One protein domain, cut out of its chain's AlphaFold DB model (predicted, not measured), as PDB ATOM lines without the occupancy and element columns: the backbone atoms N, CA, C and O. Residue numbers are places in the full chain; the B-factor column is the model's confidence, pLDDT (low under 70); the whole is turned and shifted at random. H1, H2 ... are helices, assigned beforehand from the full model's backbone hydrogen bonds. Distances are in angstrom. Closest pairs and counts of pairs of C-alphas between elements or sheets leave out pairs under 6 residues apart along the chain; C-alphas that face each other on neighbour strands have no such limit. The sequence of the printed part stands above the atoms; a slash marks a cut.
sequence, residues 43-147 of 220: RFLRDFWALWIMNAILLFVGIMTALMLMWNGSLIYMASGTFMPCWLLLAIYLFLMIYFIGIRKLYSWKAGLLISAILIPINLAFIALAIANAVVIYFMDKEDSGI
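AT A GLANCE: This is residues 43 to 147 of the 220 residues of an uncharacterized protein of Ruminococcus flavefaciens (UniProt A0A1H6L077). Four helices lie side by side along one long axis in a rod-shaped bundle, with H1, H5, H4 and H3 following one another round it; successive members run opposite ways, and between H1 and H3 the ring is looser. The short H2 sits at one end of the rod, and along the chain it comes between H1 and H3. The printed part has 105 residues and five named helices in the order H1, H2, H3, H4, H5, with no named strand: the class is all helix. The whole is compact, with a radius of gyration of the C-alphas of 14.4 A and spans of 49 by 21 by 16 A.

HOW THE PARTS SIT: H1, residues 43 to 68, touches H5, residues 126 to 145, at a shallow tilt of 8 degrees, opposite ways; the closest C-alphas are those of Phe 44 and Met 140, 5.7 A apart. H5 forms a helical hairpin with H4, residues 109 to 117, at a shallow tilt of 21 degrees, the closest C-alphas being those of Ser 116 and Ala 130, 4.7 A apart. H3, residues 84 to 103, forms another hairpin with H4 at a shallow tilt of 18 degrees, touching it with residues 93 to 97 alone; C-alphas 93 and 115 are closest, at 6.5 A. H1 and H3 are near each other, while H3 and H5 are apart, as are H1 and H4. H2, residues 75 to 80, only just touches H3, only at the corner by their link, with 3 pairs of C-alphas within 8 A; the closest are those of Ile 76 and Cys 86, 6.7 A apart. In H1, H2, H3, H4 and H5 every O i to N i+4 pair is within hydrogen-bond range.

IN THESE COORDINATES: H1 begins at C-alpha 43, (216.074, 192.761, 201.966), and measures 36.4 A. H3 measures 27.3 A and H5 28.0 A, ending at C-alpha 145, (228.413, 196.642, 204.468).

THE WHOLE: The C-alphas farthest apart, those of Gly 81 and Ile 147, are 49.4 A apart. The printed part has no cut and no long link. Mean pLDDT of the printed part is 84.4, with residues 66 to 73 under 70.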
ATOM      1  N   ARG A  43     215.401 194.009 202.372       82.44
ATOM      2  CA  ARG A  43     216.074 192.761 201.966       82.44
ATOM      3  C   ARG A  43     216.911 192.185 203.108       82.44
ATOM      4  O   ARG A  43     216.777 191.000 203.388       82.44
ATOM      5  N   PHE A  44     217.666 193.024 203.817       85.81
ATOM      6  CA  PHE A  44     218.402 192.608 205.012       85.81
ATOM      7  C   PHE A  44     217.472 192.045 206.100       85.81
ATOM      8  O   PHE A  44     217.707 190.950 206.598       85.81
ATOM      9  N   LEU A  45     216.384 192.746 206.438       84.75
ATOM     10  CA  LEU A  45     215.412 192.295 207.445       84.75
ATOM     11  C   LEU A  45     214.744 190.977 207.052       84.75
ATOM     12  O   LEU A  45     214.566 190.096 207.891       84.75
ATOM     13  N   ARG A  46     214.384 190.824 205.776       86.62
ATOM     14  CA  ARG A  46     213.857 189.569 205.242       86.62
ATOM     15  C   ARG A  46     214.867 188.440 205.428       86.62
ATOM     16  O   ARG A  46     214.474 187.372 205.882       86.62
ATOM     17  N   ASP A  47     216.136 188.670 205.105       86.81
ATOM     18  CA  ASP A  47     217.188 187.655 205.210       86.81
ATOM     19  C   ASP A  47     217.509 187.330 206.683       86.81
ATOM     20  O   ASP A  47     217.678 186.161 207.032       86.81
ATOM     21  N   PHE A  48     217.452 188.327 207.573       87.31
ATOM     22  CA  PHE A  48     217.526 188.149 209.026       87.31
ATOM     23  C   PHE A  48     216.402 187.239 209.540       87.31
ATOM     24  O   PHE A  48     216.659 186.262 210.241       87.31
ATOM     25  N   TRP A  49     215.146 187.504 209.173       87.31
ATOM     26  CA  TRP A  49     214.022 186.649 209.572       87.31
ATOM     27  C   TRP A  49     214.069 185.270 208.911       87.31
ATOM     28  O   TRP A  49     213.753 184.269 209.557       87.31
ATOM     29  N   ALA A  50     214.511 185.197 207.653       88.06
ATOM     30  CA  ALA A  50     214.718 183.937 206.955       88.06
ATOM     31  C   ALA A  50     215.750 183.066 207.679       88.06
ATOM     32  O   ALA A  50     215.513 181.869 207.818       88.06
ATOM     33  N   LEU A  51     216.832 183.650 208.213       90.56
ATOM     34  CA  LEU A  51     217.811 182.941 209.040       90.56
ATOM     35  C   LEU A  51     217.133 182.263 210.239       90.56
ATOM     36  O   LEU A  51     217.320 181.065 210.449       90.56
ATOM     37  N   TRP A  52     216.319 182.993 211.005       90.88
ATOM     38  CA  TRP A  52     215.642 182.456 212.192       90.88
ATOM     39  C   TRP A  52     214.629 181.362 211.859       90.88
ATOM     40  O   TRP A  52     214.640 180.300 212.485       90.88
ATOM     41  N   ILE A  53     213.786 181.589 210.850       90.44
ATOM     42  CA  ILE A  53     212.771 180.621 210.417       90.44
ATOM     43  C   ILE A  53     213.440 179.355 209.873       90.44
ATOM     44  O   ILE A  53     213.065 178.242 210.243       90.44
ATOM     45  N   MET A  54     214.465 179.512 209.035       92.25
ATOM     46  CA  MET A  54     215.243 178.400 208.496       92.25
ATOM     47  C   MET A  54     215.891 177.586 209.617       92.25
ATOM     48  O   MET A  54     215.810 176.358 209.595       92.25
ATOM     49  N   ASN A  55     216.482 178.248 210.615       90.88
ATOM     50  CA  ASN A  55     217.035 177.573 211.785       90.88
ATOM     51  C   ASN A  55     215.966 176.791 212.544       90.88
ATOM     52  O   ASN A  55     216.186 175.624 212.842       90.88
ATOM     53  N   ALA A  56     214.799 177.379 212.808       89.56
ATOM     54  CA  ALA A  56     213.715 176.680 213.493       89.56
ATOM     55  C   ALA A  56     213.284 175.402 212.745       89.56
ATOM     56  O   ALA A  56     213.169 174.339 213.355       89.56
ATOM     57  N   ILE A  57     213.116 175.483 211.419       89.56
ATOM     58  CA  ILE A  57     212.715 174.342 210.579       89.56
ATOM     59  C   ILE A  57     213.811 173.272 210.540       89.56
ATOM     60  O   ILE A  57     213.542 172.099 210.792       89.56
ATOM     61  N   LEU A  58     215.053 173.652 210.235       86.38
ATOM     62  CA  LEU A  58     216.154 172.702 210.074       86.38
ATOM     63  C   LEU A  58     216.596 172.084 211.405       86.38
ATOM     64  O   LEU A  58     216.956 170.910 211.428       86.38
ATOM     65  N   LEU A  59     216.520 172.823 212.517       87.88
ATOM     66  CA  LEU A  59     216.708 172.253 213.853       87.88
ATOM     67  C   LEU A  59     215.620 171.234 214.171       87.88
ATOM     68  O   LEU A  59     215.939 170.135 214.617       87.88
ATOM     69  N   PHE A  60     214.355 171.558 213.897       86.25
ATOM     70  CA  PHE A  60     213.246 170.633 214.109       86.25
ATOM     71  C   PHE A  60     213.418 169.345 213.292       86.25
ATOM     72  O   PHE A  60     213.343 168.249 213.845       86.25
ATOM     73  N   VAL A  61     213.731 169.460 211.997       83.38
ATOM     74  CA  VAL A  61     214.004 168.305 211.125       83.38
ATOM     75  C   VAL A  61     215.235 167.526 211.603       83.38
ATOM     76  O   VAL A  61     215.202 166.298 211.659       83.38
ATOM     77  N   GLY A  62     216.315 168.205 211.995       79.62
ATOM     78  CA  GLY A  62     217.535 167.570 212.501       79.62
ATOM     79  C   GLY A  62     217.320 166.797 213.806       79.62
ATOM     80  O   GLY A  62     217.843 165.695 213.968       79.62
ATOM     81  N   ILE A  63     216.493 167.329 214.710       80.12
ATOM     82  CA  ILE A  63     216.092 166.661 215.956       80.12
ATOM     83  C   ILE A  63     215.173 165.474 215.654       80.12
ATOM     84  O   ILE A  63     215.401 164.382 216.167       80.12
ATOM     85  N   MET A  64     214.167 165.647 214.793       79.31
ATOM     86  CA  MET A  64     213.241 164.566 214.432       79.31
ATOM     87  C   MET A  64     213.951 163.416 213.722       79.31
ATOM     88  O   MET A  64     213.701 162.256 214.031       79.31
ATOM     89  N   THR A  65     214.886 163.710 212.820       74.75
ATOM     90  CA  THR A  65     215.696 162.674 212.159       74.75
ATOM     91  C   THR A  65     216.632 161.966 213.139       74.75
ATOM     92  O   THR A  65     216.756 160.743 213.069       74.75
ATOM     93  N   ALA A  66     217.225 162.694 214.092       69.81
ATOM     94  CA  ALA A  66     218.042 162.105 215.152       69.81
ATOM     95  C   ALA A  66     217.232 161.215 216.116       69.81
ATOM     96  O   ALA A  66     217.754 160.211 216.589       69.81
ATOM     97  N   LEU A  67     215.970 161.562 216.398       69.69
ATOM     98  CA  LEU A  67     215.105 160.823 217.324       69.69
ATOM     99  C   LEU A  67     214.345 159.660 216.667       69.69
ATOM    100  O   LEU A  67     214.173 158.624 217.300       69.69
ATOM    101  N   MET A  68     213.864 159.821 215.430       66.44
ATOM    102  CA  MET A  68     212.961 158.857 214.782       66.44
ATOM    103  C   MET A  68     213.640 157.930 213.773       66.44
ATOM    104  O   MET A  68     213.192 156.800 213.603       66.44
ATOM    105  N   LEU A  69     214.671 158.395 213.058       57.56
ATOM    106  CA  LEU A  69     215.160 157.715 211.848       57.56
ATOM    107  C   LEU A  69     216.525 157.046 212.014       57.56
ATOM    108  O   LEU A  69     216.848 156.148 211.240       57.56
ATOM    109  N   MET A  70     217.320 157.431 213.014       53.62
ATOM    110  CA  MET A  70     218.634 156.829 213.232       53.62
ATOM    111  C   MET A  70     218.933 156.658 214.720       53.62
ATOM    112  O   MET A  70     219.516 157.537 215.348       53.62
ATOM    113  N   TRP A  71     218.666 155.461 215.251       52.47
ATOM    114  CA  TRP A  71     219.127 155.036 216.584       52.47
ATOM    115  C   TRP A  71     220.667 155.138 216.761       52.47
ATOM    116  O   TRP A  71     221.151 155.076 217.883       52.47
ATOM    117  N   ASN A  72     221.420 155.364 215.669       56.16
ATOM    118  CA  ASN A  72     222.880 155.547 215.606       56.16
ATOM    119  C   ASN A  72     223.324 156.809 214.821       56.16
ATOM    120  O   ASN A  72     224.443 156.860 214.321       56.16
ATOM    121  N   GLY A  73     222.461 157.815 214.629       61.78
ATOM    122  CA  GLY A  73     222.786 158.982 213.780       61.78
ATOM    123  C   GLY A  73     223.666 160.044 214.449       61.78
ATOM    124  O   GLY A  73     224.224 160.909 213.774       61.78
ATOM    125  N   SER A  74     223.784 159.989 215.777       72.88
ATOM    126  CA  SER A  74     224.520 160.967 216.573       72.88
ATOM    127  C   SER A  74     225.841 160.399 217.065       72.88
ATOM    128  O   SER A  74     225.850 159.451 217.850       72.88
ATOM    129  N   LEU A  75     226.956 161.019 216.667       74.94
ATOM    130  CA  LEU A  75     228.299 160.619 217.110       74.94
ATOM    131  C   LEU A  75     228.425 160.696 218.642       74.94
ATOM    132  O   LEU A  75     229.055 159.846 219.267       74.94
ATOM    133  N   ILE A  76     227.771 161.684 219.255       78.94
ATOM    134  CA  ILE A  76     227.751 161.882 220.709       78.94
ATOM    135  C   ILE A  76     226.943 160.794 221.415       78.94
ATOM    136  O   ILE A  76     227.374 160.284 222.452       78.94
ATOM    137  N   TYR A  77     225.783 160.422 220.871       78.19
ATOM    138  CA  TYR A  77     224.993 159.330 221.433       78.19
ATOM    139  C   TYR A  77     225.737 157.998 221.305       78.19
ATOM    140  O   TYR A  77     225.802 157.247 222.273       78.19
ATOM    141  N   MET A  78     226.383 157.746 220.161       79.12
ATOM    142  CA  MET A  78     227.204 156.548 219.953       79.12
ATOM    143  C   MET A  78     228.363 156.448 220.953       79.12
ATOM    144  O   MET A  78     228.704 155.349 221.379       79.12
ATOM    145  N   ALA A  79     228.964 157.577 221.339       82.25
ATOM    146  CA  ALA A  79     230.083 157.602 222.280       82.25
ATOM    147  C   ALA A  79     229.653 157.555 223.757       82.25
ATOM    148  O   ALA A  79     230.339 156.953 224.576       82.25
ATOM    149  N   SER A  80     228.548 158.217 224.115       79.25
ATOM    150  CA  SER A  80     228.141 158.413 225.517       79.25
ATOM    151  C   SER A  80     226.951 157.559 225.962       79.25
ATOM    152  O   SER A  80     226.669 157.489 227.156       79.25
ATOM    153  N   GLY A  81     226.208 156.961 225.027       76.75
ATOM    154  CA  GLY A  81     224.974 156.211 225.285       76.75
ATOM    155  C   GLY A  81     223.793 157.061 225.778       76.75
ATOM    156  O   GLY A  81     222.736 156.515 226.089       76.75
ATOM    157  N   THR A  82     223.945 158.389 225.868       81.19
ATOM    158  CA  THR A  82     222.928 159.297 226.419       81.19
ATOM    159  C   THR A  82     222.702 160.511 225.521       81.19
ATOM    160  O   THR A  82     223.613 160.998 224.858       81.19
ATOM    161  N   PHE A  83     221.472 161.032 225.499       80.75
ATOM    162  CA  PHE A  83     221.124 162.231 224.724       80.75
ATOM    163  C   PHE A  83     221.404 163.546 225.468       80.75
ATOM    164  O   PHE A  83     221.319 164.617 224.871       80.75
ATOM    165  N   MET A  84     221.745 163.492 226.760       84.88
ATOM    166  CA  MET A  84     221.954 164.684 227.593       84.88
ATOM    167  C   MET A  84     223.013 165.649 227.016       84.88
ATOM    168  O   MET A  84     222.731 166.846 226.933       84.88
ATOM    169  N   PRO A  85     224.184 165.183 226.534       85.38
ATOM    170  CA  PRO A  85     225.180 166.087 225.958       85.38
ATOM    171  C   PRO A  85     224.733 166.699 224.618       85.38
ATOM    172  O   PRO A  85     225.129 167.818 224.298       85.38
ATOM    173  N   CYS A  86     223.866 166.017 223.857       83.69
ATOM    174  CA  CYS A  86     223.286 166.560 222.623       83.69
ATOM    175  C   CYS A  86     222.384 167.765 222.914       83.69
ATOM    176  O   CYS A  86     222.495 168.793 222.248       83.69
ATOM    177  N   TRP A  87     221.529 167.669 223.939       85.12
ATOM    178  CA  TRP A  87     220.681 168.784 224.373       85.12
ATOM    179  C   TRP A  87     221.500 169.974 224.873       85.12
ATOM    180  O   TRP A  87     221.170 171.119 224.568       85.12
ATOM    181  N   LEU A  88     222.600 169.712 225.586       90.00
ATOM    182  CA  LEU A  88     223.508 170.760 226.045       90.00
ATOM    183  C   LEU A  88     224.149 171.510 224.868       90.00
ATOM    184  O   LEU A  88     224.150 172.738 224.853       90.00
ATOM    185  N   LEU A  89     224.654 170.792 223.861       89.88
ATOM    186  CA  LEU A  89     225.240 171.409 222.665       89.88
ATOM    187  C   LEU A  89     224.213 172.189 221.840       89.88
ATOM    188  O   LEU A  89     224.534 173.267 221.345       89.88
ATOM    189  N   LEU A  90     222.975 171.695 221.742       89.06
ATOM    190  CA  LEU A  90     221.874 172.433 221.122       89.06
ATOM    191  C   LEU A  90     221.602 173.755 221.862       89.06
ATOM    192  O   LEU A  90     221.446 174.798 221.231       89.06
ATOM    193  N   ALA A  91     221.575 173.729 223.198       90.56
ATOM    194  CA  ALA A  91     221.371 174.926 224.009       90.56
ATOM    195  C   ALA A  91     222.532 175.924 223.865       90.56
ATOM    196  O   ALA A  91     222.291 177.119 223.690       90.56
ATOM    197  N   ILE A  92     223.780 175.440 223.871       93.75
ATOM    198  CA  ILE A  92     224.977 176.261 223.621       93.75
ATOM    199  C   ILE A  92     224.885 176.918 222.244       93.75
ATOM    200  O   ILE A  92     225.103 178.121 222.124       93.75
ATOM    201  N   TYR A  93     224.514 176.159 221.215       93.06
ATOM    202  CA  TYR A  93     224.314 176.686 219.871       93.06
ATOM    203  C   TYR A  93     223.274 177.813 219.834       93.06
ATOM    204  O   TYR A  93     223.562 178.892 219.317       93.06
ATOM    205  N   LEU A  94     222.086 177.592 220.409       91.81
ATOM    206  CA  LEU A  94     221.021 178.599 220.445       91.81
ATOM    207  C   LEU A  94     221.473 179.864 221.178       91.81
ATOM    208  O   LEU A  94     221.249 180.970 220.689       91.81
ATOM    209  N   PHE A  95     222.159 179.701 222.311       93.81
ATOM    210  CA  PHE A  95     222.716 180.818 223.062       93.81
ATOM    211  C   PHE A  95     223.726 181.614 222.228       93.81
ATOM    212  O   PHE A  95     223.619 182.835 222.143       93.81
ATOM    213  N   LEU A  96     224.671 180.936 221.568       93.00
ATOM    214  CA  LEU A  96     225.673 181.583 220.720       93.00
ATOM    215  C   LEU A  96     225.031 182.301 219.531       93.00
ATOM    216  O   LEU A  96     225.412 183.431 219.241       93.00
ATOM    217  N   MET A  97     224.040 181.695 218.874       90.00
ATOM    218  CA  MET A  97     223.307 182.323 217.771       90.00
ATOM    219  C   MET A  97     222.577 183.588 218.227       90.00
ATOM    220  O   MET A  97     222.751 184.648 217.630       90.00
ATOM    221  N   ILE A  98     221.799 183.508 219.310       90.56
ATOM    222  CA  ILE A  98     221.061 184.659 219.853       90.56
ATOM    223  C   ILE A  98     222.025 185.755 220.296       90.56
ATOM    224  O   ILE A  98     221.839 186.919 219.944       90.56
ATOM    225  N   TYR A  99     223.086 185.399 221.016       89.56
ATOM    226  CA  TYR A  99     224.037 186.374 221.527       89.56
ATOM    227  C   TYR A  99     224.857 187.032 220.413       89.56
ATOM    228  O   TYR A  99     224.935 188.257 220.354       89.56
ATOM    229  N   PHE A 100     225.461 186.254 219.512       88.12
ATOM    230  CA  PHE A 100     226.359 186.805 218.498       88.12
ATOM    231  C   PHE A 100     225.628 187.448 217.322       88.12
ATOM    232  O   PHE A 100     226.050 188.510 216.869       88.12
ATOM    233  N   ILE A 101     224.538 186.844 216.843       84.56
ATOM    234  CA  ILE A 101     223.808 187.335 215.666       84.56
ATOM    235  C   ILE A 101     222.675 188.279 216.072       84.56
ATOM    236  O   ILE A 101     222.484 189.307 215.430       84.56
ATOM    237  N   GLY A 102     221.938 187.952 217.137       81.00
ATOM    238  CA  GLY A 102     220.818 188.769 217.605       81.00
ATOM    239  C   GLY A 102     221.260 190.011 218.379       81.00
ATOM    240  O   GLY A 102     220.834 191.113 218.058       81.00
ATOM    241  N   ILE A 103     222.121 189.845 219.390       83.12
ATOM    242  CA  ILE A 103     222.496 190.939 220.306       83.12
ATOM    243  C   ILE A 103     223.743 191.683 219.820       83.12
ATOM    244  O   ILE A 103     223.738 192.902 219.703       83.12
ATOM    245  N   ARG A 104     224.836 190.961 219.543       83.31
ATOM    246  CA  ARG A 104     226.118 191.555 219.123       83.31
ATOM    247  C   ARG A 104     226.163 191.921 217.641       83.31
ATOM    248  O   ARG A 104     227.135 192.553 217.236       83.31
ATOM    249  N   LYS A 105     225.157 191.511 216.858       82.75
ATOM    250  CA  LYS A 105     225.006 191.819 215.426       82.75
ATOM    251  C   LYS A 105     226.276 191.530 214.607       82.75
ATOM    252  O   LYS A 105     226.649 192.280 213.711       82.75
ATOM    253  N   LEU A 106     226.981 190.445 214.938       82.69
ATOM    254  CA  LEU A 106     228.184 190.022 214.221       82.69
ATOM    255  C   LEU A 106     227.795 189.203 212.988       82.69
ATOM    256  O   LEU A 106     227.689 187.978 213.051       82.69
ATOM    257  N   TYR A 107     227.652 189.866 211.843       82.50
ATOM    258  CA  TYR A 107     227.289 189.222 210.575       82.50
ATOM    259  C   TYR A 107     228.480 188.624 209.814       82.50
ATOM    260  O   TYR A 107     228.497 188.576 208.596       82.50
ATOM    261  N   SER A 108     229.489 188.093 210.508       86.00
ATOM    262  CA  SER A 108     230.599 187.417 209.827       86.00
ATOM    263  C   SER A 108     230.210 185.996 209.413       86.00
ATOM    264  O   SER A 108     229.946 185.149 210.269       86.00
ATOM    265  N   TRP A 109     230.265 185.685 208.112       85.06
ATOM    266  CA  TRP A 109     229.961 184.335 207.602       85.06
ATOM    267  C   TRP A 109     230.838 183.245 208.241       85.06
ATOM    268  O   TRP A 109     230.375 182.128 208.470       85.06
ATOM    269  N   LYS A 110     232.089 183.579 208.591       89.06
ATOM    270  CA  LYS A 110     233.016 182.671 209.284       89.06
ATOM    271  C   LYS A 110     232.528 182.352 210.694       89.06
ATOM    272  O   LYS A 110     232.552 181.194 211.099       89.06
ATOM    273  N   ALA A 111     232.070 183.369 211.426       86.19
ATOM    274  CA  ALA A 111     231.514 183.190 212.763       86.19
ATOM    275  C   ALA A 111     230.219 182.366 212.707       86.19
ATOM    276  O   ALA A 111     230.078 181.403 213.455       86.19
ATOM    277  N   GLY A 112     229.325 182.675 211.763       86.50
ATOM    278  CA  GLY A 112     228.091 181.920 211.543       86.50
ATOM    279  C   GLY A 112     228.324 180.442 211.222       86.50
ATOM    280  O   GLY A 112     227.663 179.568 211.791       86.50
ATOM    281  N   LEU A 113     229.308 180.154 210.364       90.69
ATOM    282  CA  LEU A 113     229.714 178.789 210.035       90.69
ATOM    283  C   LEU A 113     230.260 178.060 211.264       90.69
ATOM    284  O   LEU A 113     229.831 176.943 211.539       90.69
ATOM    285  N   LEU A 114     231.167 178.689 212.019       91.31
ATOM    286  CA  LEU A 114     231.770 178.088 213.213       91.31
ATOM    287  C   LEU A 114     230.731 177.790 214.296       91.31
ATOM    288  O   LEU A 114     230.732 176.691 214.843       91.31
ATOM    289  N   ILE A 115     229.820 178.730 214.569       91.88
ATOM    290  CA  ILE A 115     228.737 178.536 215.542       91.88
ATOM    291  C   ILE A 115     227.853 177.361 215.110       91.88
ATOM    292  O   ILE A 115     227.561 176.479 215.912       91.88
ATOM    293  N   SER A 116     227.485 177.294 213.830       91.19
ATOM    294  CA  SER A 116     226.622 176.228 213.303       91.19
ATOM    295  C   SER A 116     227.314 174.866 213.222       91.19
ATOM    296  O   SER A 116     226.666 173.832 213.382       91.19
ATOM    297  N   ALA A 117     228.634 174.837 213.025       91.31
ATOM    298  CA  ALA A 117     229.417 173.606 212.964       91.31
ATOM    299  C   ALA A 117     229.436 172.838 214.297       91.31
ATOM    300  O   ALA A 117     229.609 171.618 214.292       91.31
ATOM    301  N   ILE A 118     229.187 173.515 215.427       91.94
ATOM    302  CA  ILE A 118     229.075 172.900 216.763       91.94
ATOM    303  C   ILE A 118     227.969 171.830 216.807       91.94
ATOM    304  O   ILE A 118     228.037 170.907 217.617       91.94
ATOM    305  N   LEU A 119     226.973 171.907 215.917       89.31
ATOM    306  CA  LEU A 119     225.888 170.930 215.831       89.31
ATOM    307  C   LEU A 119     226.247 169.667 215.035       89.31
ATOM    308  O   LEU A 119     225.574 168.652 215.192       89.31
ATOM    309  N   ILE A 120     227.298 169.678 214.206       88.56
ATOM    310  CA  ILE A 120     227.660 168.533 213.345       88.56
ATOM    311  C   ILE A 120     227.889 167.237 214.150       88.56
ATOM    312  O   ILE A 120     227.383 166.194 213.731       88.56
ATOM    313  N   PRO A 121     228.565 167.254 215.319       87.19
ATOM    314  CA  PRO A 121     228.705 166.061 216.156       87.19
ATOM    315  C   PRO A 121     227.373 165.480 216.659       87.19
ATOM    316  O   PRO A 121     227.304 164.296 216.991       87.19
ATOM    317  N   ILE A 122     226.305 166.288 216.714       84.62
ATOM    318  CA  ILE A 122     224.967 165.817 217.085       84.62
ATOM    319  C   ILE A 122     224.351 165.023 215.937       84.62
ATOM    320  O   ILE A 122     223.782 163.969 216.194       84.62
ATOM    321  N   ASN A 123     224.439 165.515 214.700       84.31
ATOM    322  CA  ASN A 123     223.922 164.848 213.507       84.31
ATOM    323  C   ASN A 123     224.569 165.455 212.249       84.31
ATOM    324  O   ASN A 123     224.606 166.677 212.088       84.31
ATOM    325  N   LEU A 124     225.007 164.612 211.312       83.38
ATOM    326  CA  LEU A 124     225.577 165.055 210.033       83.38
ATOM    327  C   LEU A 124     224.585 165.861 209.177       83.38
ATOM    328  O   LEU A 124     225.010 166.682 208.368       83.38
ATOM    329  N   ALA A 125     223.274 165.705 209.387       82.25
ATOM    330  CA  ALA A 125     222.255 166.543 208.750       82.25
ATOM    331  C   ALA A 125     222.459 168.048 209.033       82.25
ATOM    332  O   ALA A 125     222.104 168.889 208.206       82.25
ATOM    333  N   PHE A 126     223.102 168.404 210.153       87.56
ATOM    334  CA  PHE A 126     223.421 169.793 210.484       87.56
ATOM    335  C   PHE A 126     224.553 170.397 209.642       87.56
ATOM    336  O   PHE A 126     224.750 171.609 209.686       87.56
ATOM    337  N   ILE A 127     225.244 169.614 208.805       87.88
ATOM    338  CA  ILE A 127     226.155 170.163 207.788       87.88
ATOM    339  C   ILE A 127     225.380 171.077 206.831       87.88
ATOM    340  O   ILE A 127     225.832 172.181 206.529       87.88
ATOM    341  N   ALA A 128     224.184 170.657 206.403       87.12
ATOM    342  CA  ALA A 128     223.331 171.470 205.540       87.12
ATOM    343  C   ALA A 128     222.919 172.780 206.231       87.12
ATOM    344  O   ALA A 128     222.952 173.838 205.607       87.12
ATOM    345  N   LEU A 129     222.608 172.721 207.532       89.81
ATOM    346  CA  LEU A 129     222.303 173.903 208.339       89.81
ATOM    347  C   LEU A 129     223.499 174.859 208.424       89.81
ATOM    348  O   LEU A 129     223.334 176.061 208.229       89.81
ATOM    349  N   ALA A 130     224.703 174.339 208.669       91.44
ATOM    350  CA  ALA A 130     225.906 175.160 208.763       91.44
ATOM    351  C   ALA A 130     226.227 175.882 207.448       91.44
ATOM    352  O   ALA A 130     226.549 177.071 207.463       91.44
ATOM    353  N   ILE A 131     226.077 175.190 206.313       91.44
ATOM    354  CA  ILE A 131     226.235 175.792 204.985       91.44
ATOM    355  C   ILE A 131     225.162 176.862 204.758       91.44
ATOM    356  O   ILE A 131     225.489 177.978 204.359       91.44
ATOM    357  N   ALA A 132     223.895 176.553 205.045       90.75
ATOM    358  CA  ALA A 132     222.795 177.484 204.827       90.75
ATOM    359  C   ALA A 132     222.942 178.762 205.674       90.75
ATOM    360  O   ALA A 132     222.809 179.865 205.146       90.75
ATOM    361  N   ASN A 133     223.314 178.632 206.952       92.00
ATOM    362  CA  ASN A 133     223.603 179.772 207.824       92.00
ATOM    363  C   ASN A 133     224.759 180.621 207.290       92.00
ATOM    364  O   ASN A 133     224.639 181.842 207.234       92.00
ATOM    365  N   ALA A 134     225.856 179.996 206.853       91.19
ATOM    366  CA  ALA A 134     226.992 180.721 206.292       91.19
ATOM    367  C   ALA A 134     226.604 181.532 205.045       91.19
ATOM    368  O   ALA A 134     227.017 182.683 204.913       91.19
ATOM    369  N   VAL A 135     225.783 180.957 204.160       92.00
ATOM    370  CA  VAL A 135     225.302 181.623 202.940       92.00
ATOM    371  C   VAL A 135     224.388 182.802 203.271       92.00
ATOM    372  O   VAL A 135     224.595 183.893 202.743       92.00
ATOM    373  N   VAL A 136     223.405 182.614 204.156       90.81
ATOM    374  CA  VAL A 136     222.480 183.694 204.541       90.81
ATOM    375  C   VAL A 136     223.239 184.833 205.222       90.81
ATOM    376  O   VAL A 136     223.080 185.987 204.836       90.81
ATOM    377  N   ILE A 137     224.135 184.515 206.160       90.50
ATOM    378  CA  ILE A 137     224.944 185.520 206.861       90.50
ATOM    379  C   ILE A 137     225.881 186.250 205.891       90.50
ATOM    380  O   ILE A 137     226.046 187.456 206.015       90.50
ATOM    381  N   TYR A 138     226.443 185.568 204.888       90.25
ATOM    382  CA  TYR A 138     227.238 186.219 203.843       90.25
ATOM    383  C   TYR A 138     226.430 187.256 203.047       90.25
ATOM    384  O   TYR A 138     226.924 188.350 202.777       90.25
ATOM    385  N   PHE A 139     225.185 186.938 202.677       88.75
ATOM    386  CA  PHE A 139     224.318 187.905 201.996       88.75
ATOM    387  C   PHE A 139     223.933 189.070 202.907       88.75
ATOM    388  O   PHE A 139     223.945 190.214 202.454       88.75
ATOM    389  N   MET A 140     223.670 188.801 204.187       86.00
ATOM    390  CA  MET A 140     223.401 189.841 205.179       86.00
ATOM    391  C   MET A 140     224.595 190.788 205.354       86.00
ATOM    392  O   MET A 140     224.406 191.996 205.289       86.00
ATOM    393  N   ASP A 141     225.814 190.260 205.496       87.00
ATOM    394  CA  ASP A 141     227.059 191.042 205.593       87.00
ATOM    395  C   ASP A 141     227.271 191.925 204.360       87.00
ATOM    396  O   ASP A 141     227.614 193.103 204.454       87.00
ATOM    397  N   LYS A 142     227.016 191.370 203.170       86.50
ATOM    398  CA  LYS A 142     227.141 192.095 201.904       86.50
ATOM    399  C   LYS A 142     226.138 193.246 201.790       86.50
ATOM    400  O   LYS A 142     226.487 194.304 201.270       86.50
ATOM    401  N   GLU A 143     224.898 193.039 202.222       84.50
ATOM    402  CA  GLU A 143     223.879 194.092 202.206       84.50
ATOM    403  C   GLU A 143     224.151 195.142 203.298       84.50
ATOM    404  O   GLU A 143     224.085 196.328 202.985       84.50
ATOM    405  N   ASP A 144     224.542 194.739 204.516       82.00
ATOM    406  CA  ASP A 144     224.873 195.642 205.636       82.00
ATOM    407  C   ASP A 144     226.096 196.516 205.316       82.00
ATOM    408  O   ASP A 144     226.026 197.744 205.348       82.00
ATOM    409  N   SER A 145     227.204 195.908 204.880       80.75
ATOM    410  CA  SER A 145     228.413 196.642 204.468       80.75
ATOM    411  C   SER A 145     228.166 197.603 203.300       80.75
ATOM    412  O   SER A 145     228.808 198.650 203.216       80.75
ATOM    413  N   GLY A 146     227.212 197.283 202.420       78.88
ATOM    414  CA  GLY A 146     226.825 198.122 201.290       78.88
ATOM    415  C   GLY A 146     225.965 199.336 201.653       78.88
ATOM    416  O   GLY A 146     225.805 200.215 200.808       78.88
ATOM    417  N   ILE A 147     225.398 199.387 202.863       81.19
ATOM    418  CA  ILE A 147     224.540 200.491 203.331       81.19
ATOM    419  C   ILE A 147     225.096 201.221 204.557       81.19
ATOM    420  O   ILE A 147     224.653 202.325 204.855       81.19
TER     421      ILE A 147